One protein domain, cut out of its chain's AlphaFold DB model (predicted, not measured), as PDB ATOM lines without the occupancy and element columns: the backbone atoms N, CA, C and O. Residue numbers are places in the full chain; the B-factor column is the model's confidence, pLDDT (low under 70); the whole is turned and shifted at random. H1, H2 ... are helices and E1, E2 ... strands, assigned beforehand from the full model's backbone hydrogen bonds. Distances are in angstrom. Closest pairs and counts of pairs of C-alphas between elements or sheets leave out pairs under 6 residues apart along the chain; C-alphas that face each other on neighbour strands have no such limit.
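What this domain is: This is residues 8 to 134 of the 136 residues of an uncharacterized protein of Thorarchaeota archaeon (strain OWC) (UniProt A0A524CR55). Two small three-stranded sheets, E2 E3 E4 and E1 E5 E6, stand separate from each other; two helices, H2 and H3, cross on one side of the domain, and a long loop holding the short helix H1 lies on the other. The sheet E1 E5 E6 is near the middle, while residues 46 to 52 of the loop stick out. The 127 printed residues hold three named helices and six named strands, in the order E1 E2 E3 E4 H1 E5 E6 H2 H3, with under half of the residues in these elements. The class is mixed, helices and strands, and both sheets, of orders E2 - E3 - E4 and E1 - E5 - E6, are antiparallel. The whole is compact, with a radius of gyration of the C-alphas of 14.4 A and spans of 42 by 32 by 31 A.

Where its parts are: In one sheet, E2 is residues 15 to 18, E3 is residues 21 to 26, 15.9 A long, and E4 is residues 29 to 32. In the other, E1 is residues 8 to 10, E5 is residues 67 to 70, 10.4 A long, and E6 is residues 76 to 78. E1 begins at C-alpha 8, (23.696, 14.420, -33.696). H1 is residues 51 to 54. H2, residues 94 to 104, measures 15.5 A, and H3, residues 117 to 132, measures 23.3 A and ends at C-alpha 132, (-2.212, 7.260, -28.451).

How they stand to each other: E2, E3 and E4 form a meander, each strand the antiparallel neighbour of the one before, and E2 and E3, like E3 and E4, are a hairpin. N 18 and O 21 are 2.8 A apart, and N 31 and O 24 are 2.8 A apart, both within hydrogen-bond range. H3 only grazes this sheet with residues 117 to 121; its closest C-alphas to E2 are those of Ala 117 and Phe 15, 5.9 A apart. H3 and H2 touch, closest at the C-alphas of Val 123 and Ala 100, 5.7 A apart, at a steep tilt of 60 degrees, opposite ways. H2 only grazes the sheet E1 E5 E6 with residues 94 to 101. There, E5 is the inner strand: N 9 and O 68 of E1 and E5 are 2.9 A apart, and N 77 and O 69 of the hairpin E5 and E6 are 2.9 A apart, within hydrogen-bond range. H1 touches no helix and is on neither sheet. Every O i to N i+4 pair is within hydrogen-bond range in H2 and H3; H1 is too short for such a pair.

The domain as a whole: The C-alphas of Asp 59 and Ser 134, the two farthest apart, are 42.8 A apart. The printed part has no cut. The links E4 to H1, H1 to E5, E6 to H2 and H2 to H3 are long. Residues 35 to 36 pair with residues 63 to 64, parallel. The mean pLDDT of the printed part is 76.5, with residues 32 to 33, 38 to 61, 106 to 115 and 131 to 134 under 70.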
ATOM      1  N   LEU A   8      23.944  14.705 -32.286       76.12
ATOM      2  CA  LEU A   8      23.696  14.420 -33.696       76.12
ATOM      3  C   LEU A   8      23.211  12.987 -33.866       76.12
ATOM      4  O   LEU A   8      23.739  12.061 -33.250       76.12
ATOM      5  N   VAL A   9      22.243  12.811 -34.754       76.69
ATOM      6  CA  VAL A   9      21.767  11.502 -35.191       76.69
ATOM      7  C   VAL A   9      22.143  11.314 -36.653       76.69
ATOM      8  O   VAL A   9      21.783  12.130 -37.508       76.69
ATOM      9  N   ARG A  10      22.882  10.229 -36.911       74.38
ATOM     10  CA  ARG A  10      23.178   9.730 -38.256       74.38
ATOM     11  C   ARG A  10      21.915   9.094 -38.830       74.38
ATOM     12  O   ARG A  10      21.217   8.395 -38.101       74.38
ATOM     13  N   GLU A  11      21.679   9.312 -40.119       81.19
ATOM     14  CA  GLU A  11      20.462   8.921 -40.833       81.19
ATOM     15  C   GLU A  11      19.223   9.686 -40.360       81.19
ATOM     16  O   GLU A  11      18.465   9.253 -39.493       81.19
ATOM     17  N   CYS A  12      18.993  10.846 -40.973       88.12
ATOM     18  CA  CYS A  12      17.774  11.617 -40.771       88.12
ATOM     19  C   CYS A  12      16.533  10.740 -41.050       88.12
ATOM     20  O   CYS A  12      16.391  10.237 -42.167       88.12
ATOM     21  N   PRO A  13      15.572  10.617 -40.112       90.62
ATOM     22  CA  PRO A  13      14.386   9.772 -40.292       90.62
ATOM     23  C   PRO A  13      13.449  10.262 -41.404       90.62
ATOM     24  O   PRO A  13      12.496   9.574 -41.765       90.62
ATOM     25  N   CYS A  14      13.686  11.445 -41.967       90.94
ATOM     26  CA  CYS A  14      12.944  11.953 -43.115       90.94
ATOM     27  C   CYS A  14      13.545  11.511 -44.457       90.94
ATOM     28  O   CYS A  14      12.903  11.706 -45.484       90.94
ATOM     29  N   PHE A  15      14.752  10.941 -44.491       90.44
ATOM     30  CA  PHE A  15      15.371  10.490 -45.737       90.44
ATOM     31  C   PHE A  15      14.724   9.197 -46.252       90.44
ATOM     32  O   PHE A  15      14.508   8.248 -45.493       90.44
ATOM     33  N   ARG A  16      14.403   9.155 -47.547       88.38
ATOM     34  CA  ARG A  16      13.849   7.986 -48.239       88.38
ATOM     35  C   ARG A  16      14.546   7.766 -49.566       88.38
ATOM     36  O   ARG A  16      14.822   8.722 -50.283       88.38
ATOM     37  N   GLU A  17      14.697   6.499 -49.922       86.25
ATOM     38  CA  GLU A  17      15.018   6.072 -51.277       86.25
ATOM     39  C   GLU A  17      13.825   5.289 -51.835       86.25
ATOM     40  O   GLU A  17      13.329   4.352 -51.207       86.25
ATOM     41  N   PHE A  18      13.328   5.681 -53.005       83.00
ATOM     42  CA  PHE A  18      12.228   4.995 -53.674       83.00
ATOM     43  C   PHE A  18      12.525   4.858 -55.162       83.00
ATOM     44  O   PHE A  18      12.592   5.843 -55.885       83.00
ATOM     45  N   LYS A  19      12.680   3.614 -55.637       84.88
ATOM     46  CA  LYS A  19      12.953   3.301 -57.054       84.88
ATOM     47  C   LYS A  19      14.148   4.074 -57.648       84.88
ATOM     48  O   LYS A  19      14.139   4.390 -58.833       84.88
ATOM     49  N   GLY A  20      15.173   4.343 -56.836       81.06
ATOM     50  CA  GLY A  20      16.367   5.093 -57.241       81.06
ATOM     51  C   GLY A  20      16.237   6.616 -57.139       81.06
ATOM     52  O   GLY A  20      17.196   7.312 -57.452       81.06
ATOM     53  N   GLU A  21      15.090   7.137 -56.694       82.75
ATOM     54  CA  GLU A  21      14.918   8.550 -56.345       82.75
ATOM     55  C   GLU A  21      15.137   8.756 -54.843       82.75
ATOM     56  O   GLU A  21      14.633   7.989 -54.018       82.75
ATOM     57  N   THR A  22      15.853   9.820 -54.485       86.81
ATOM     58  CA  THR A  22      16.084  10.238 -53.101       86.81
ATOM     59  C   THR A  22      15.140  11.374 -52.716       86.81
ATOM     60  O   THR A  22      15.023  12.396 -53.397       86.81
ATOM     61  N   LEU A  23      14.436  11.193 -51.601       88.69
ATOM     62  CA  LEU A  23      13.352  12.064 -51.155       88.69
ATOM     63  C   LEU A  23      13.560  12.471 -49.694       88.69
ATOM     64  O   LEU A  23      14.000  11.671 -48.865       88.69
ATOM     65  N   CYS A  24      13.160  13.695 -49.351       89.31
ATOM     66  CA  CYS A  24      12.952  14.097 -47.963       89.31
ATOM     67  C   CYS A  24      11.450  14.126 -47.678       89.31
ATOM     68  O   CYS A  24      10.702  14.879 -48.299       89.31
ATOM     69  N   VAL A  25      11.017  13.303 -46.726       90.12
ATOM     70  CA  VAL A  25       9.629  13.174 -46.288       90.12
ATOM     71  C   VAL A  25       9.543  13.590 -44.824       90.12
ATOM     72  O   VAL A  25       9.727  12.780 -43.916       90.12
ATOM     73  N   ASN A  26       9.305  14.879 -44.596       90.12
ATOM     74  CA  ASN A  26       9.099  15.435 -43.260       90.12
ATOM     75  C   ASN A  26       7.625  15.812 -43.104       90.12
ATOM     76  O   ASN A  26       7.108  16.572 -43.921       90.12
ATOM     77  N   ASP A  27       6.953  15.307 -42.071       88.81
ATOM     78  CA  ASP A  27       5.516  15.526 -41.847       88.81
ATOM     79  C   ASP A  27       4.623  15.124 -43.036       88.81
ATOM     80  O   ASP A  27       3.735  15.872 -43.441       88.81
ATOM     81  N   ASP A  28       4.938  13.997 -43.679       80.38
ATOM     82  CA  ASP A  28       4.286  13.516 -44.909       80.38
ATOM     83  C   ASP A  28       4.368  14.498 -46.101       80.38
ATOM     84  O   ASP A  28       3.769  14.280 -47.157       80.38
ATOM     85  N   LYS A  29       5.163  15.569 -45.973       82.50
ATOM     86  CA  LYS A  29       5.472  16.505 -47.055       82.50
ATOM     87  C   LYS A  29       6.736  16.054 -47.758       82.50
ATOM     88  O   LYS A  29       7.786  15.894 -47.139       82.50
ATOM     89  N   ILE A  30       6.612  15.889 -49.068       81.88
ATOM     90  CA  ILE A  30       7.687  15.411 -49.926       81.88
ATOM     91  C   ILE A  30       8.418  16.612 -50.522       81.88
ATOM     92  O   ILE A  30       7.828  17.400 -51.262       81.88
ATOM     93  N   VAL A  31       9.712  16.707 -50.234       75.56
ATOM     94  CA  VAL A  31      10.676  17.455 -51.041       75.56
ATOM     95  C   VAL A  31      11.391  16.433 -51.921       75.56
ATOM     96  O   VAL A  31      11.928  15.443 -51.415       75.56
ATOM     97  N   LYS A  32      11.314  16.630 -53.239       64.88
ATOM     98  CA  LYS A  32      11.889  15.720 -54.235       64.88
ATOM     99  C   LYS A  32      13.334  16.096 -54.555       64.88
ATOM    100  O   LYS A  32      13.721  17.241 -54.348       64.88
ATOM    101  N   ASP A  33      14.066  15.121 -55.086       69.19
ATOM    102  CA  ASP A  33      15.382  15.278 -55.712       69.19
ATOM    103  C   ASP A  33      16.483  15.745 -54.763       69.19
ATOM    104  O   ASP A  33      17.281  16.628 -55.077       69.19
ATOM    105  N   VAL A  34      16.540  15.128 -53.582       79.75
ATOM    106  CA  VAL A  34      17.543  15.505 -52.590       79.75
ATOM    107  C   VAL A  34      18.848  14.753 -52.843       79.75
ATOM    108  O   VAL A  34      18.935  13.544 -52.649       79.75
ATOM    109  N   ILE A  35      19.878  15.464 -53.274       78.94
ATOM    110  CA  ILE A  35      21.244  14.985 -53.437       78.94
ATOM    111  C   ILE A  35      21.867  14.826 -52.048       78.94
ATOM    112  O   ILE A  35      22.032  15.791 -51.297       78.94
ATOM    113  N   THR A  36      22.215  13.591 -51.698       76.69
ATOM    114  CA  THR A  36      22.831  13.275 -50.410       76.69
ATOM    115  C   THR A  36      24.325  13.542 -50.438       76.69
ATOM    116  O   THR A  36      25.032  13.083 -51.336       76.69
ATOM    117  N   ILE A  37      24.815  14.226 -49.414       72.12
ATOM    118  CA  ILE A  37      26.236  14.304 -49.105       72.12
ATOM    119  C   ILE A  37      26.475  13.283 -47.999       72.12
ATOM    120  O   ILE A  37      25.933  13.433 -46.906       72.12
ATOM    121  N   ASP A  38      27.249  12.239 -48.295       65.88
ATOM    122  CA  ASP A  38      27.700  11.306 -47.264       65.88
ATOM    123  C   ASP A  38      28.723  12.030 -46.391       65.88
ATOM    124  O   ASP A  38      29.761  12.491 -46.879       65.88
ATOM    125  N   VAL A  39      28.384  12.207 -45.118       65.31
ATOM    126  CA  VAL A  39      29.240  12.911 -44.175       65.31
ATOM    127  C   VAL A  39      29.644  11.965 -43.065       65.31
ATOM    128  O   VAL A  39      28.798  11.471 -42.320       65.31
ATOM    129  N   ASP A  40      30.951  11.735 -42.955       62.56
ATOM    130  CA  ASP A  40      31.520  10.885 -41.919       62.56
ATOM    131  C   ASP A  40      31.293  11.521 -40.529       62.56
ATOM    132  O   ASP A  40      31.807  12.613 -40.263       62.56
ATOM    133  N   PRO A  41      30.532  10.872 -39.625       54.06
ATOM    134  CA  PRO A  41      30.295  11.369 -38.275       54.06
ATOM    135  C   PRO A  41      31.570  11.506 -37.442       54.06
ATOM    136  O   PRO A  41      31.601  12.331 -36.527       54.06
ATOM    137  N   ASP A  42      32.626  10.749 -37.755       57.09
ATOM    138  CA  ASP A  42      33.902  10.837 -37.043       57.09
ATOM    139  C   ASP A  42      34.595  12.190 -37.290       57.09
ATOM    140  O   ASP A  42      35.368  12.653 -36.448       57.09
ATOM    141  N   LEU A  43      34.240  12.902 -38.371       52.84
ATOM    142  CA  LEU A  43      34.637  14.301 -38.583       52.84
ATOM    143  C   LEU A  43      33.956  15.256 -37.582       52.84
ATOM    144  O   LEU A  43      34.500  16.316 -37.257       52.84
ATOM    145  N   PHE A  44      32.796  14.869 -37.046       52.16
ATOM    146  CA  PHE A  44      31.948  15.674 -36.159       52.16
ATOM    147  C   PHE A  44      32.002  15.270 -34.685       52.16
ATOM    148  O   PHE A  44      31.494  15.999 -33.835       52.16
ATOM    149  N   LEU A  45      32.656  14.150 -34.359       46.31
ATOM    150  CA  LEU A  45      33.028  13.794 -32.984       46.31
ATOM    151  C   LEU A  45      34.068  14.757 -32.389       46.31
ATOM    152  O   LEU A  45      34.290  14.759 -31.176       46.31
ATOM    153  N   SER A  46      34.690  15.603 -33.217       43.25
ATOM    154  CA  SER A  46      35.419  16.758 -32.713       43.25
ATOM    155  C   SER A  46      34.415  17.789 -32.189       43.25
ATOM    156  O   SER A  46      33.446  18.136 -32.853       43.25
ATOM    157  N   SER A  47      34.641  18.286 -30.976       45.38
ATOM    158  CA  SER A  47      33.846  19.268 -30.220       45.38
ATOM    159  C   SER A  47      33.687  20.654 -30.885       45.38
ATOM    160  O   SER A  47      33.536  21.668 -30.203       45.38
ATOM    161  N   HIS A  48      33.771  20.720 -32.210       44.00
ATOM    162  CA  HIS A  48      33.886  21.916 -33.026       44.00
ATOM    163  C   HIS A  48      33.036  21.799 -34.293       44.00
ATOM    164  O   HIS A  48      33.502  22.100 -35.390       44.00
ATOM    165  N   LEU A  49      31.760  21.439 -34.155       52.59
ATOM    166  CA  LEU A  49      30.800  21.984 -35.106       52.59
ATOM    167  C   LEU A  49      30.736  23.488 -34.863       52.59
ATOM    168  O   LEU A  49      30.248  23.938 -33.825       52.59
ATOM    169  N   SER A  50      31.304  24.271 -35.779       53.75
ATOM    170  CA  SER A  50      31.157  25.720 -35.718       53.75
ATOM    171  C   SER A  50      29.668  26.059 -35.808       53.75
ATOM    172  O   SER A  50      28.913  25.411 -36.539       53.75
ATOM    173  N   GLY A  51      29.234  27.092 -35.081       54.72
ATOM    174  CA  GLY A  51      27.883  27.637 -35.256       54.72
ATOM    175  C   GLY A  51      27.592  27.951 -36.730       54.72
ATOM    176  O   GLY A  51      26.473  27.762 -37.189       54.72
ATOM    177  N   ASP A  52      28.622  28.301 -37.502       54.41
ATOM    178  CA  ASP A  52      28.534  28.535 -38.945       54.41
ATOM    179  C   ASP A  52      28.113  27.290 -39.740       54.41
ATOM    180  O   ASP A  52      27.333  27.412 -40.680       54.41
ATOM    181  N   PHE A  53      28.559  26.085 -39.361       60.69
ATOM    182  CA  PHE A  53      28.082  24.846 -39.987       60.69
ATOM    183  C   PHE A  53      26.627  24.565 -39.602       60.69
ATOM    184  O   PHE A  53      25.815  24.251 -40.469       60.69
ATOM    185  N   MET A  54      26.264  24.772 -38.331       56.56
ATOM    186  CA  MET A  54      24.878  24.647 -37.851       56.56
ATOM    187  C   MET A  54      23.920  25.610 -38.554       56.56
ATOM    188  O   MET A  54      22.747  25.293 -38.713       56.56
ATOM    189  N   HIS A  55      24.416  26.763 -39.000       55.88
ATOM    190  CA  HIS A  55      23.653  27.767 -39.739       55.88
ATOM    191  C   HIS A  55      23.892  27.732 -41.249       55.88
ATOM    192  O   HIS A  55      23.343  28.579 -41.958       55.88
ATOM    193  N   SER A  56      24.651  26.753 -41.753       56.03
ATOM    194  CA  SER A  56      24.796  26.513 -43.186       56.03
ATOM    195  C   SER A  56      23.500  25.905 -43.721       56.03
ATOM    196  O   SER A  56      23.360  24.712 -43.975       56.03
ATOM    197  N   LYS A  57      22.487  26.761 -43.852       53.16
ATOM    198  CA  LYS A  57      21.360  26.478 -44.721       53.16
ATOM    199  C   LYS A  57      21.954  26.277 -46.110       53.16
ATOM    200  O   LYS A  57      22.683  27.140 -46.596       53.16
ATOM    201  N   THR A  58      21.691  25.135 -46.724       54.91
ATOM    202  CA  THR A  58      22.056  24.969 -48.123       54.91
ATOM    203  C   THR A  58      21.181  25.943 -48.910       54.91
ATOM    204  O   THR A  58      19.956  25.904 -48.813       54.91
ATOM    205  N   ASP A  59      21.799  26.878 -49.632       53.56
ATOM    206  CA  ASP A  59      21.069  27.781 -50.537       53.56
ATOM    207  C   ASP A  59      20.412  27.008 -51.696       53.56
ATOM    208  O   ASP A  59      19.547  27.533 -52.393       53.56
ATOM    209  N   ASP A  60      20.817  25.749 -51.871       57.25
ATOM    210  CA  ASP A  60      20.228  24.774 -52.772       57.25
ATOM    211  C   ASP A  60      19.271  23.861 -51.986       57.25
ATOM    212  O   ASP A  60      19.692  23.120 -51.086       57.25
ATOM    213  N   ASP A  61      17.978  23.925 -52.317       62.47
ATOM    214  CA  ASP A  61      16.899  23.160 -51.669       62.47
ATOM    215  C   ASP A  61      17.070  21.633 -51.836       62.47
ATOM    216  O   ASP A  61      16.385  20.848 -51.174       62.47
ATOM    217  N   CYS A  62      17.999  21.216 -52.700       70.19
ATOM    218  CA  CYS A  62      18.241  19.829 -53.065       70.19
ATOM    219  C   CYS A  62      19.391  19.169 -52.287       70.19
ATOM    220  O   CYS A  62      19.586  17.977 -52.453       70.19
ATOM    221  N   LEU A  63      20.178  19.858 -51.453       79.38
ATOM    222  CA  LEU A  63      21.287  19.208 -50.729       79.38
ATOM    223  C   LEU A  63      20.847  18.658 -49.358       79.38
ATOM    224  O   LEU A  63      20.292  19.381 -48.533       79.38
ATOM    225  N   CYS A  64      21.143  17.383 -49.074       85.06
ATOM    226  CA  CYS A  64      20.875  16.739 -47.781       85.06
ATOM    227  C   CYS A  64      22.150  16.187 -47.152       85.06
ATOM    228  O   CYS A  64      22.804  15.328 -47.734       85.06
ATOM    229  N   PHE A  65      22.441  16.578 -45.913       82.88
ATOM    230  CA  PHE A  65      23.507  15.962 -45.118       82.88
ATOM    231  C   PHE A  65      23.076  14.639 -44.469       82.88
ATOM    232  O   PHE A  65      23.881  13.990 -43.822       82.88
ATOM    233  N   CYS A  66      21.795  14.264 -44.572       85.44
ATOM    234  CA  CYS A  66      21.212  13.107 -43.882       85.44
ATOM    235  C   CYS A  66      21.440  13.117 -42.358       85.44
ATOM    236  O   CYS A  66      21.478  12.067 -41.722       85.44
ATOM    237  N   LEU A  67      21.522  14.314 -41.765       84.62
ATOM    238  CA  LEU A  67      21.739  14.525 -40.335       84.62
ATOM    239  C   LEU A  67      20.542  15.198 -39.664       84.62
ATOM    240  O   LEU A  67      19.863  16.060 -40.241       84.62
ATOM    241  N   ALA A  68      20.343  14.830 -38.404       86.38
ATOM    242  CA  ALA A  68      19.437  15.490 -37.482       86.38
ATOM    243  C   ALA A  68      20.198  15.933 -36.228       86.38
ATOM    244  O   ALA A  68      21.108  15.234 -35.783       86.38
ATOM    245  N   TYR A  69      19.812  17.067 -35.646       85.69
ATOM    246  CA  TYR A  69      20.424  17.578 -34.420       85.69
ATOM    247  C   TYR A  69      19.374  17.889 -33.354       85.69
ATOM    248  O   TYR A  69      18.261  18.306 -33.675       85.69
ATOM    249  N   LEU A  70      19.741  17.695 -32.088       85.50
ATOM    250  CA  LEU A  70      18.941  18.104 -30.936       85.50
ATOM    251  C   LEU A  70      19.176  19.589 -30.636       85.50
ATOM    252  O   LEU A  70      20.307  19.992 -30.355       85.50
ATOM    253  N   ALA A  71      18.113  20.390 -30.669       86.06
ATOM    254  CA  ALA A  71      18.157  21.796 -30.283       86.06
ATOM    255  C   ALA A  71      17.914  21.990 -28.775       86.06
ATOM    256  O   ALA A  71      17.491  21.080 -28.058       86.06
ATOM    257  N   GLU A  72      18.158  23.209 -28.286       87.00
ATOM    258  CA  GLU A  72      17.983  23.570 -26.870       87.00
ATOM    259  C   GLU A  72      16.523  23.484 -26.394       87.00
ATOM    260  O   GLU A  72      16.274  23.311 -25.203       87.00
ATOM    261  N   ASP A  73      15.557  23.556 -27.316       90.56
ATOM    262  CA  ASP A  73      14.128  23.413 -27.018       90.56
ATOM    263  C   ASP A  73      13.685  21.956 -26.784       90.56
ATOM    264  O   ASP A  73      12.515  21.719 -26.483       90.56
ATOM    265  N   GLY A  74      14.605  20.992 -26.893       90.12
ATOM    266  CA  GLY A  74      14.353  19.575 -26.632       90.12
ATOM    267  C   GLY A  74      13.836  18.779 -27.832       90.12
ATOM    268  O   GLY A  74      13.522  17.598 -27.669       90.12
ATOM    269  N   TYR A  75      13.774  19.381 -29.025       94.00
ATOM    270  CA  TYR A  75      13.299  18.724 -30.244       94.00
ATOM    271  C   TYR A  75      14.410  18.528 -31.273       94.00
ATOM    272  O   TYR A  75      15.420  19.239 -31.290       94.00
ATOM    273  N   TYR A  76      14.203  17.554 -32.160       91.31
ATOM    274  CA  TYR A  76      15.107  17.313 -33.278       91.31
ATOM    275  C   TYR A  76      14.777  18.171 -34.496       91.31
ATOM    276  O   TYR A  76      13.616  18.348 -34.874       91.31
ATOM    277  N   TYR A  77      15.829  18.646 -35.153       90.75
ATOM    278  CA  TYR A  77      15.770  19.467 -36.355       90.75
ATOM    279  C   TYR A  77      16.567  18.824 -37.487       90.75
ATOM    280  O   TYR A  77      17.592  18.174 -37.273       90.75
ATOM    281  N   CYS A  78      16.096  19.030 -38.713       88.12
ATOM    282  CA  CYS A  78      16.833  18.711 -39.926       88.12
ATOM    283  C   CYS A  78      18.034  19.653 -40.058       88.12
ATOM    284  O   CYS A  78      17.854  20.870 -40.059       88.12
ATOM    285  N   MET A  79      19.229  19.094 -40.255       84.06
ATOM    286  CA  MET A  79      20.448  19.882 -40.438       84.06
ATOM    287  C   MET A  79      20.418  20.728 -41.722       84.06
ATOM    288  O   MET A  79      20.748  21.907 -41.697       84.06
ATOM    289  N   SER A  80      19.978  20.159 -42.847       83.00
ATOM    290  CA  SER A  80      19.987  20.866 -44.137       83.00
ATOM    291  C   SER A  80      18.893  21.929 -44.245       83.00
ATOM    292  O   SER A  80      19.134  23.029 -44.733       83.00
ATOM    293  N   GLN A  81      17.683  21.628 -43.759       82.69
ATOM    294  CA  GLN A  81      16.527  22.523 -43.905       82.69
ATOM    295  C   GLN A  81      16.273  23.421 -42.690       82.69
ATOM    296  O   GLN A  81      15.438  24.320 -42.785       82.69
ATOM    297  N   GLN A  82      16.927  23.165 -41.550       84.44
ATOM    298  CA  GLN A  82      16.743  23.914 -40.298       84.44
ATOM    299  C   GLN A  82      15.276  23.948 -39.826       84.44
ATOM    300  O   GLN A  82      14.787  24.923 -39.259       84.44
ATOM    301  N   LYS A  83      14.539  22.862 -40.088       88.56
ATOM    302  CA  LYS A  83      13.132  22.682 -39.701       88.56
ATOM    303  C   LYS A  83      13.013  21.571 -38.672       88.56
ATOM    304  O   LYS A  83      13.733  20.579 -38.768       88.56
ATOM    305  N   ARG A  84      12.052  21.706 -37.752       92.31
ATOM    306  CA  ARG A  84      11.678  20.622 -36.836       92.31
ATOM    307  C   ARG A  84      11.345  19.359 -37.615       92.31
ATOM    308  O   ARG A  84      10.650  19.416 -38.637       92.31
ATOM    309  N   LEU A  85      11.846  18.236 -37.121       93.31
ATOM    310  CA  LEU A  85      11.437  16.930 -37.604       93.31
ATOM    311  C   LEU A  85      10.061  16.619 -37.045       93.31
ATOM    312  O   LEU A  85       9.824  16.735 -35.842       93.31
ATOM    313  N   ARG A  86       9.172  16.219 -37.944       94.56
ATOM    314  CA  ARG A  86       7.792  15.891 -37.643       94.56
ATOM    315  C   ARG A  86       7.424  14.576 -38.289       94.56
ATOM    316  O   ARG A  86       7.731  14.318 -39.454       94.56
ATOM    317  N   ILE A  87       6.745  13.754 -37.510       91.50
ATOM    318  CA  ILE A  87       6.271  12.439 -37.910       91.50
ATOM    319  C   ILE A  87       4.786  12.425 -37.595       91.50
ATOM    320  O   ILE A  87       4.406  12.545 -36.432       91.50
ATOM    321  N   ARG A  88       3.956  12.309 -38.637       89.25
ATOM    322  CA  ARG A  88       2.490  12.252 -38.527       89.25
ATOM    323  C   ARG A  88       1.884  13.414 -37.732       89.25
ATOM    324  O   ARG A  88       1.057  13.212 -36.848       89.25
ATOM    325  N   GLY A  89       2.296  14.642 -38.029       90.31
ATOM    326  CA  GLY A  89       1.753  15.835 -37.389       90.31
ATOM    327  C   GLY A  89       2.360  16.167 -36.028       90.31
ATOM    328  O   GLY A  89       1.991  17.191 -35.458       90.31
ATOM    329  N   GLU A  90       3.322  15.402 -35.519       94.06
ATOM    330  CA  GLU A  90       3.927  15.645 -34.206       94.06
ATOM    331  C   GLU A  90       5.437  15.850 -34.296       94.06
ATOM    332  O   GLU A  90       6.119  15.137 -35.034       94.06
ATOM    333  N   ASP A  91       5.956  16.803 -33.519       95.88
ATOM    334  CA  ASP A  91       7.395  17.035 -33.380       95.88
ATOM    335  C   ASP A  91       8.080  15.799 -32.759       95.88
ATOM    336  O   ASP A  91       7.473  15.069 -31.970       95.88
ATOM    337  N   VAL A  92       9.340  15.559 -33.130       94.31
ATOM    338  CA  VAL A  92      10.160  14.466 -32.576       94.31
ATOM    339  C   VAL A  92      10.954  14.967 -31.372       94.31
ATOM    340  O   VAL A  92      11.855  15.802 -31.525       94.31
ATOM    341  N   SER A  93      10.635  14.459 -30.180       94.19
ATOM    342  CA  SER A  93      11.310  14.854 -28.936       94.19
ATOM    343  C   SER A  93      12.630  14.109 -28.706       94.19
ATOM    344  O   SER A  93      12.920  13.076 -29.323       94.19
ATOM    345  N   LYS A  94      13.431  14.617 -27.762       89.69
ATOM    346  CA  LYS A  94      14.632  13.940 -27.258       89.69
ATOM    347  C   LYS A  94      14.347  12.510 -26.796       89.69
ATOM    348  O   LYS A  94      15.085  11.587 -27.138       89.69
ATOM    349  N   GLU A  95      13.297  12.338 -26.004       91.19
ATOM    350  CA  GLU A  95      12.909  11.067 -25.394       91.19
ATOM    351  C   GLU A  95      12.487  10.048 -26.453       91.19
ATOM    352  O   GLU A  95      12.906   8.893 -26.392       91.19
ATOM    353  N   GLU A  96      11.696  10.470 -27.442       92.50
ATOM    354  CA  GLU A  96      11.263   9.603 -28.542       92.50
ATOM    355  C   GLU A  96      12.445   9.125 -29.381       92.50
ATOM    356  O   GLU A  96      12.561   7.930 -29.652       92.50
ATOM    357  N   MET A  97      13.350  10.038 -29.746       90.56
ATOM    358  CA  MET A  97      14.539   9.681 -30.515       90.56
ATOM    359  C   MET A  97      15.445   8.730 -29.734       90.56
ATOM    360  O   MET A  97      15.886   7.728 -30.285       90.56
ATOM    361  N   ASN A  98      15.699   9.000 -28.449       87.38
ATOM    362  CA  ASN A  98      16.531   8.126 -27.623       87.38
ATOM    363  C   ASN A  98      15.940   6.717 -27.530       87.38
ATOM    364  O   ASN A  98      16.655   5.746 -27.754       87.38
ATOM    365  N   ARG A  99      14.627   6.600 -27.296       88.75
ATOM    366  CA  ARG A  99      13.938   5.300 -27.298       88.75
ATOM    367  C   ARG A  99      14.036   4.607 -28.654       88.75
ATOM    368  O   ARG A  99      14.242   3.399 -28.703       88.75
ATOM    369  N   ALA A 100      13.890   5.349 -29.751       89.50
ATOM    370  CA  ALA A 100      14.006   4.778 -31.086       89.50
ATOM    371  C   ALA A 100      15.423   4.254 -31.363       89.50
ATOM    372  O   ALA A 100      15.584   3.148 -31.877       89.50
ATOM    373  N   LEU A 101      16.448   5.007 -30.961       84.69
ATOM    374  CA  LEU A 101      17.848   4.599 -31.068       84.69
ATOM    375  C   LEU A 101      18.161   3.385 -30.186       84.69
ATOM    376  O   LEU A 101      18.831   2.475 -30.656       84.69
ATOM    377  N   GLU A 102      17.643   3.323 -28.957       84.44
ATOM    378  CA  GLU A 102      17.786   2.156 -28.069       84.44
ATOM    379  C   GLU A 102      17.164   0.884 -28.667       84.44
ATOM    380  O   GLU A 102      17.724  -0.202 -28.529       84.44
ATOM    381  N   VAL A 103      16.023   1.011 -29.359       85.62
ATOM    382  CA  VAL A 103      15.371  -0.108 -30.062       85.62
ATOM    383  C   VAL A 103      16.215  -0.599 -31.240       85.62
ATOM    384  O   VAL A 103      16.288  -1.805 -31.476       85.62
ATOM    385  N   LEU A 104      16.843   0.314 -31.983       80.50
ATOM    386  CA  LEU A 104      17.649  -0.021 -33.163       80.50
ATOM    387  C   LEU A 104      19.067  -0.484 -32.822       80.50
ATOM    388  O   LEU A 104      19.649  -1.267 -33.569       80.50
ATOM    389  N   LEU A 105      19.617  -0.008 -31.708       74.94
ATOM    390  CA  LEU A 105      20.974  -0.289 -31.247       74.94
ATOM    391  C   LEU A 105      20.944  -0.892 -29.833       74.94
ATOM    392  O   LEU A 105      21.464  -0.284 -28.892       74.94
ATOM    393  N   PRO A 106      20.355  -2.088 -29.648       63.69
ATOM    394  CA  PRO A 106      20.408  -2.764 -28.363       63.69
ATOM    395  C   PRO A 106      21.875  -2.997 -27.966       63.69
ATOM    396  O   PRO A 106      22.709  -3.388 -28.785       63.69
ATOM    397  N   SER A 107      22.181  -2.703 -26.703       56.81
ATOM    398  CA  SER A 107      23.513  -2.629 -26.090       56.81
ATOM    399  C   SER A 107      24.526  -3.635 -26.666       56.81
ATOM    400  O   SER A 107      24.416  -4.834 -26.419       56.81
ATOM    401  N   GLY A 108      25.540  -3.149 -27.394       50.22
ATOM    402  CA  GLY A 108      26.650  -3.973 -27.907       50.22
ATOM    403  C   GLY A 108      27.032  -3.759 -29.376       50.22
ATOM    404  O   GLY A 108      28.020  -4.336 -29.823       50.22
ATOM    405  N   VAL A 109      26.296  -2.928 -30.121       49.50
ATOM    406  CA  VAL A 109      26.580  -2.621 -31.534       49.50
ATOM    407  C   VAL A 109      27.250  -1.247 -31.651       49.50
ATOM    408  O   VAL A 109      26.756  -0.257 -31.117       49.50
ATOM    409  N   HIS A 110      28.401  -1.177 -32.328       49.75
ATOM    410  CA  HIS A 110      29.087   0.085 -32.618       49.75
ATOM    411  C   HIS A 110      28.215   0.985 -33.518       49.75
ATOM    412  O   HIS A 110      27.706   0.525 -34.537       49.75
ATOM    413  N   PHE A 111      28.120   2.282 -33.178       50.56
ATOM    414  CA  PHE A 111      27.369   3.347 -33.884       50.56
ATOM    415  C   PHE A 111      27.559   3.390 -35.416       50.56
ATOM    416  O   PHE A 111      26.734   3.952 -36.134       50.56
ATOM    417  N   ALA A 112      28.651   2.816 -35.924       45.25
ATOM    418  CA  ALA A 112      29.047   2.901 -37.321       45.25
ATOM    419  C   ALA A 112      28.295   1.939 -38.262       45.25
ATOM    420  O   ALA A 112      28.227   2.220 -39.461       45.25
ATOM    421  N   SER A 113      27.721   0.829 -37.774       46.47
ATOM    422  CA  SER A 113      27.252  -0.255 -38.653       46.47
ATOM    423  C   SER A 113      25.731  -0.328 -38.817       46.47
ATOM    424  O   SER A 113      25.134  -1.352 -38.516       46.47
ATOM    425  N   VAL A 114      25.129   0.696 -39.424       52.94
ATOM    426  CA  VAL A 114      23.754   0.667 -39.972       52.94
ATOM    427  C   VAL A 114      22.659   1.062 -38.969       52.94
ATOM    428  O   VAL A 114      21.791   0.276 -38.599       52.94
ATOM    429  N   LEU A 115      22.628   2.348 -38.608       67.75
ATOM    430  CA  LEU A 115      21.324   3.006 -38.501       67.75
ATOM    431  C   LEU A 115      20.768   3.097 -39.926       67.75
ATOM    432  O   LEU A 115      21.519   3.342 -40.864       67.75
ATOM    433  N   CYS A 116      19.482   2.819 -40.100       82.62
ATOM    434  CA  CYS A 116      18.800   2.893 -41.386       82.62
ATOM    435  C   CYS A 116      17.699   3.951 -41.248       82.62
ATOM    436  O   CYS A 116      16.887   3.860 -40.323       82.62
ATOM    437  N   ALA A 117      17.684   4.969 -42.119       87.38
ATOM    438  CA  ALA A 117      16.752   6.102 -42.014       87.38
ATOM    439  C   ALA A 117      15.282   5.651 -41.954       87.38
ATOM    440  O   ALA A 117      14.485   6.161 -41.163       87.38
ATOM    441  N   GLU A 118      14.934   4.643 -42.755       88.56
ATOM    442  CA  GLU A 118      13.598   4.047 -42.780       88.56
ATOM    443  C   GLU A 118      13.267   3.292 -41.483       88.56
ATOM    444  O   GLU A 118      12.157   3.398 -40.965       88.56
ATOM    445  N   CYS A 119      14.235   2.584 -40.904       88.94
ATOM    446  CA  CYS A 119      14.080   1.871 -39.639       88.94
ATOM    447  C   CYS A 119      13.808   2.864 -38.507       88.94
ATOM    448  O   CYS A 119      12.877   2.671 -37.725       88.94
ATOM    449  N   LEU A 120      14.583   3.953 -38.456       90.12
ATOM    450  CA  LEU A 120      14.404   5.019 -37.472       90.12
ATOM    451  C   LEU A 120      13.031   5.668 -37.602       90.12
ATOM    452  O   LEU A 120      12.333   5.829 -36.602       90.12
ATOM    453  N   TYR A 121      12.598   5.959 -38.827       91.69
ATOM    454  CA  TYR A 121      11.247   6.446 -39.066       91.69
ATOM    455  C   TYR A 121      10.168   5.478 -38.572       91.69
ATOM    456  O   TYR A 121       9.261   5.894 -37.857       91.69
ATOM    457  N   ASN A 122      10.260   4.195 -38.930       91.19
ATOM    458  CA  ASN A 122       9.241   3.202 -38.586       91.19
ATOM    459  C   ASN A 122       9.115   3.012 -37.069       91.19
ATOM    460  O   ASN A 122       8.003   2.890 -36.554       91.19
ATOM    461  N   VAL A 123      10.232   3.049 -36.338       92.00
ATOM    462  CA  VAL A 123      10.204   3.003 -34.872       92.00
ATOM    463  C   VAL A 123       9.579   4.276 -34.293       92.00
ATOM    464  O   VAL A 123       8.718   4.173 -33.423       92.00
ATOM    465  N   LEU A 124       9.940   5.463 -34.795       92.50
ATOM    466  CA  LEU A 124       9.321   6.726 -34.365       92.50
ATOM    467  C   LEU A 124       7.805   6.732 -34.610       92.50
ATOM    468  O   LEU A 124       7.041   7.137 -33.737       92.50
ATOM    469  N   VAL A 125       7.359   6.225 -35.760       93.06
ATOM    470  CA  VAL A 125       5.937   6.035 -36.067       93.06
ATOM    471  C   VAL A 125       5.265   5.127 -35.036       93.06
ATOM    472  O   VAL A 125       4.239   5.507 -34.473       93.06
ATOM    473  N   ALA A 126       5.850   3.961 -34.752       92.44
ATOM    474  CA  ALA A 126       5.289   3.008 -33.798       92.44
ATOM    475  C   ALA A 126       5.206   3.586 -32.373       92.44
ATOM    476  O   ALA A 126       4.230   3.348 -31.658       92.44
ATOM    477  N   LEU A 127       6.200   4.378 -31.957       91.38
ATOM    478  CA  LEU A 127       6.191   5.066 -30.664       91.38
ATOM    479  C   LEU A 127       5.046   6.084 -30.564       91.38
ATOM    480  O   LEU A 127       4.393   6.163 -29.518       91.38
ATOM    481  N   LYS A 128       4.761   6.817 -31.645       89.94
ATOM    482  CA  LYS A 128       3.646   7.776 -31.691       89.94
ATOM    483  C   LYS A 128       2.285   7.081 -31.665       89.94
ATOM    484  O   LYS A 128       1.418   7.456 -30.880       89.94
ATOM    485  N   GLU A 129       2.118   6.001 -32.426       86.81
ATOM    486  CA  GLU A 129       0.887   5.195 -32.398       86.81
ATOM    487  C   GLU A 129       0.639   4.550 -31.021       86.81
ATOM    488  O   GLU A 129      -0.484   4.573 -30.512       86.81
ATOM    489  N   GLY A 130       1.685   4.016 -30.381       75.56
ATOM    490  CA  GLY A 130       1.587   3.394 -29.056       75.56
ATOM    491  C   GLY A 130       1.256   4.381 -27.931       75.56
ATOM    492  O   GLY A 130       0.588   4.017 -26.963       75.56
ATOM    493  N   SER A 131       1.667   5.644 -28.072       60.97
ATOM    494  CA  SER A 131       1.363   6.710 -27.106       60.97
ATOM    495  C   SER A 131      -0.119   7.109 -27.129       60.97
ATOM    496  O   SER A 131      -0.685   7.441 -26.086       60.97
ATOM    497  N   GLY A 132      -0.778   6.994 -28.288       53.94
ATOM    498  CA  GLY A 132      -2.212   7.260 -28.451       53.94
ATOM    499  C   GLY A 132      -3.142   6.189 -27.860       53.94
ATOM    500  O   GLY A 132      -4.303   6.472 -27.582       53.94
ATOM    501  N   LEU A 133      -2.648   4.971 -27.614       48.22
ATOM    502  CA  LEU A 133      -3.440   3.866 -27.047       48.22
ATOM    503  C   LEU A 133      -3.555   3.900 -25.513       48.22
ATOM    504  O   LEU A 133      -4.299   3.109 -24.944       48.22
ATOM    505  N   SER A 134      -2.845   4.809 -24.840       47.19
ATOM    506  CA  SER A 134      -2.850   4.925 -23.371       47.19
ATOM    507  C   SER A 134      -3.862   5.950 -22.830       47.19
ATOM    508  O   SER A 134      -3.844   6.246 -21.638       47.19
TER     509      SER A 134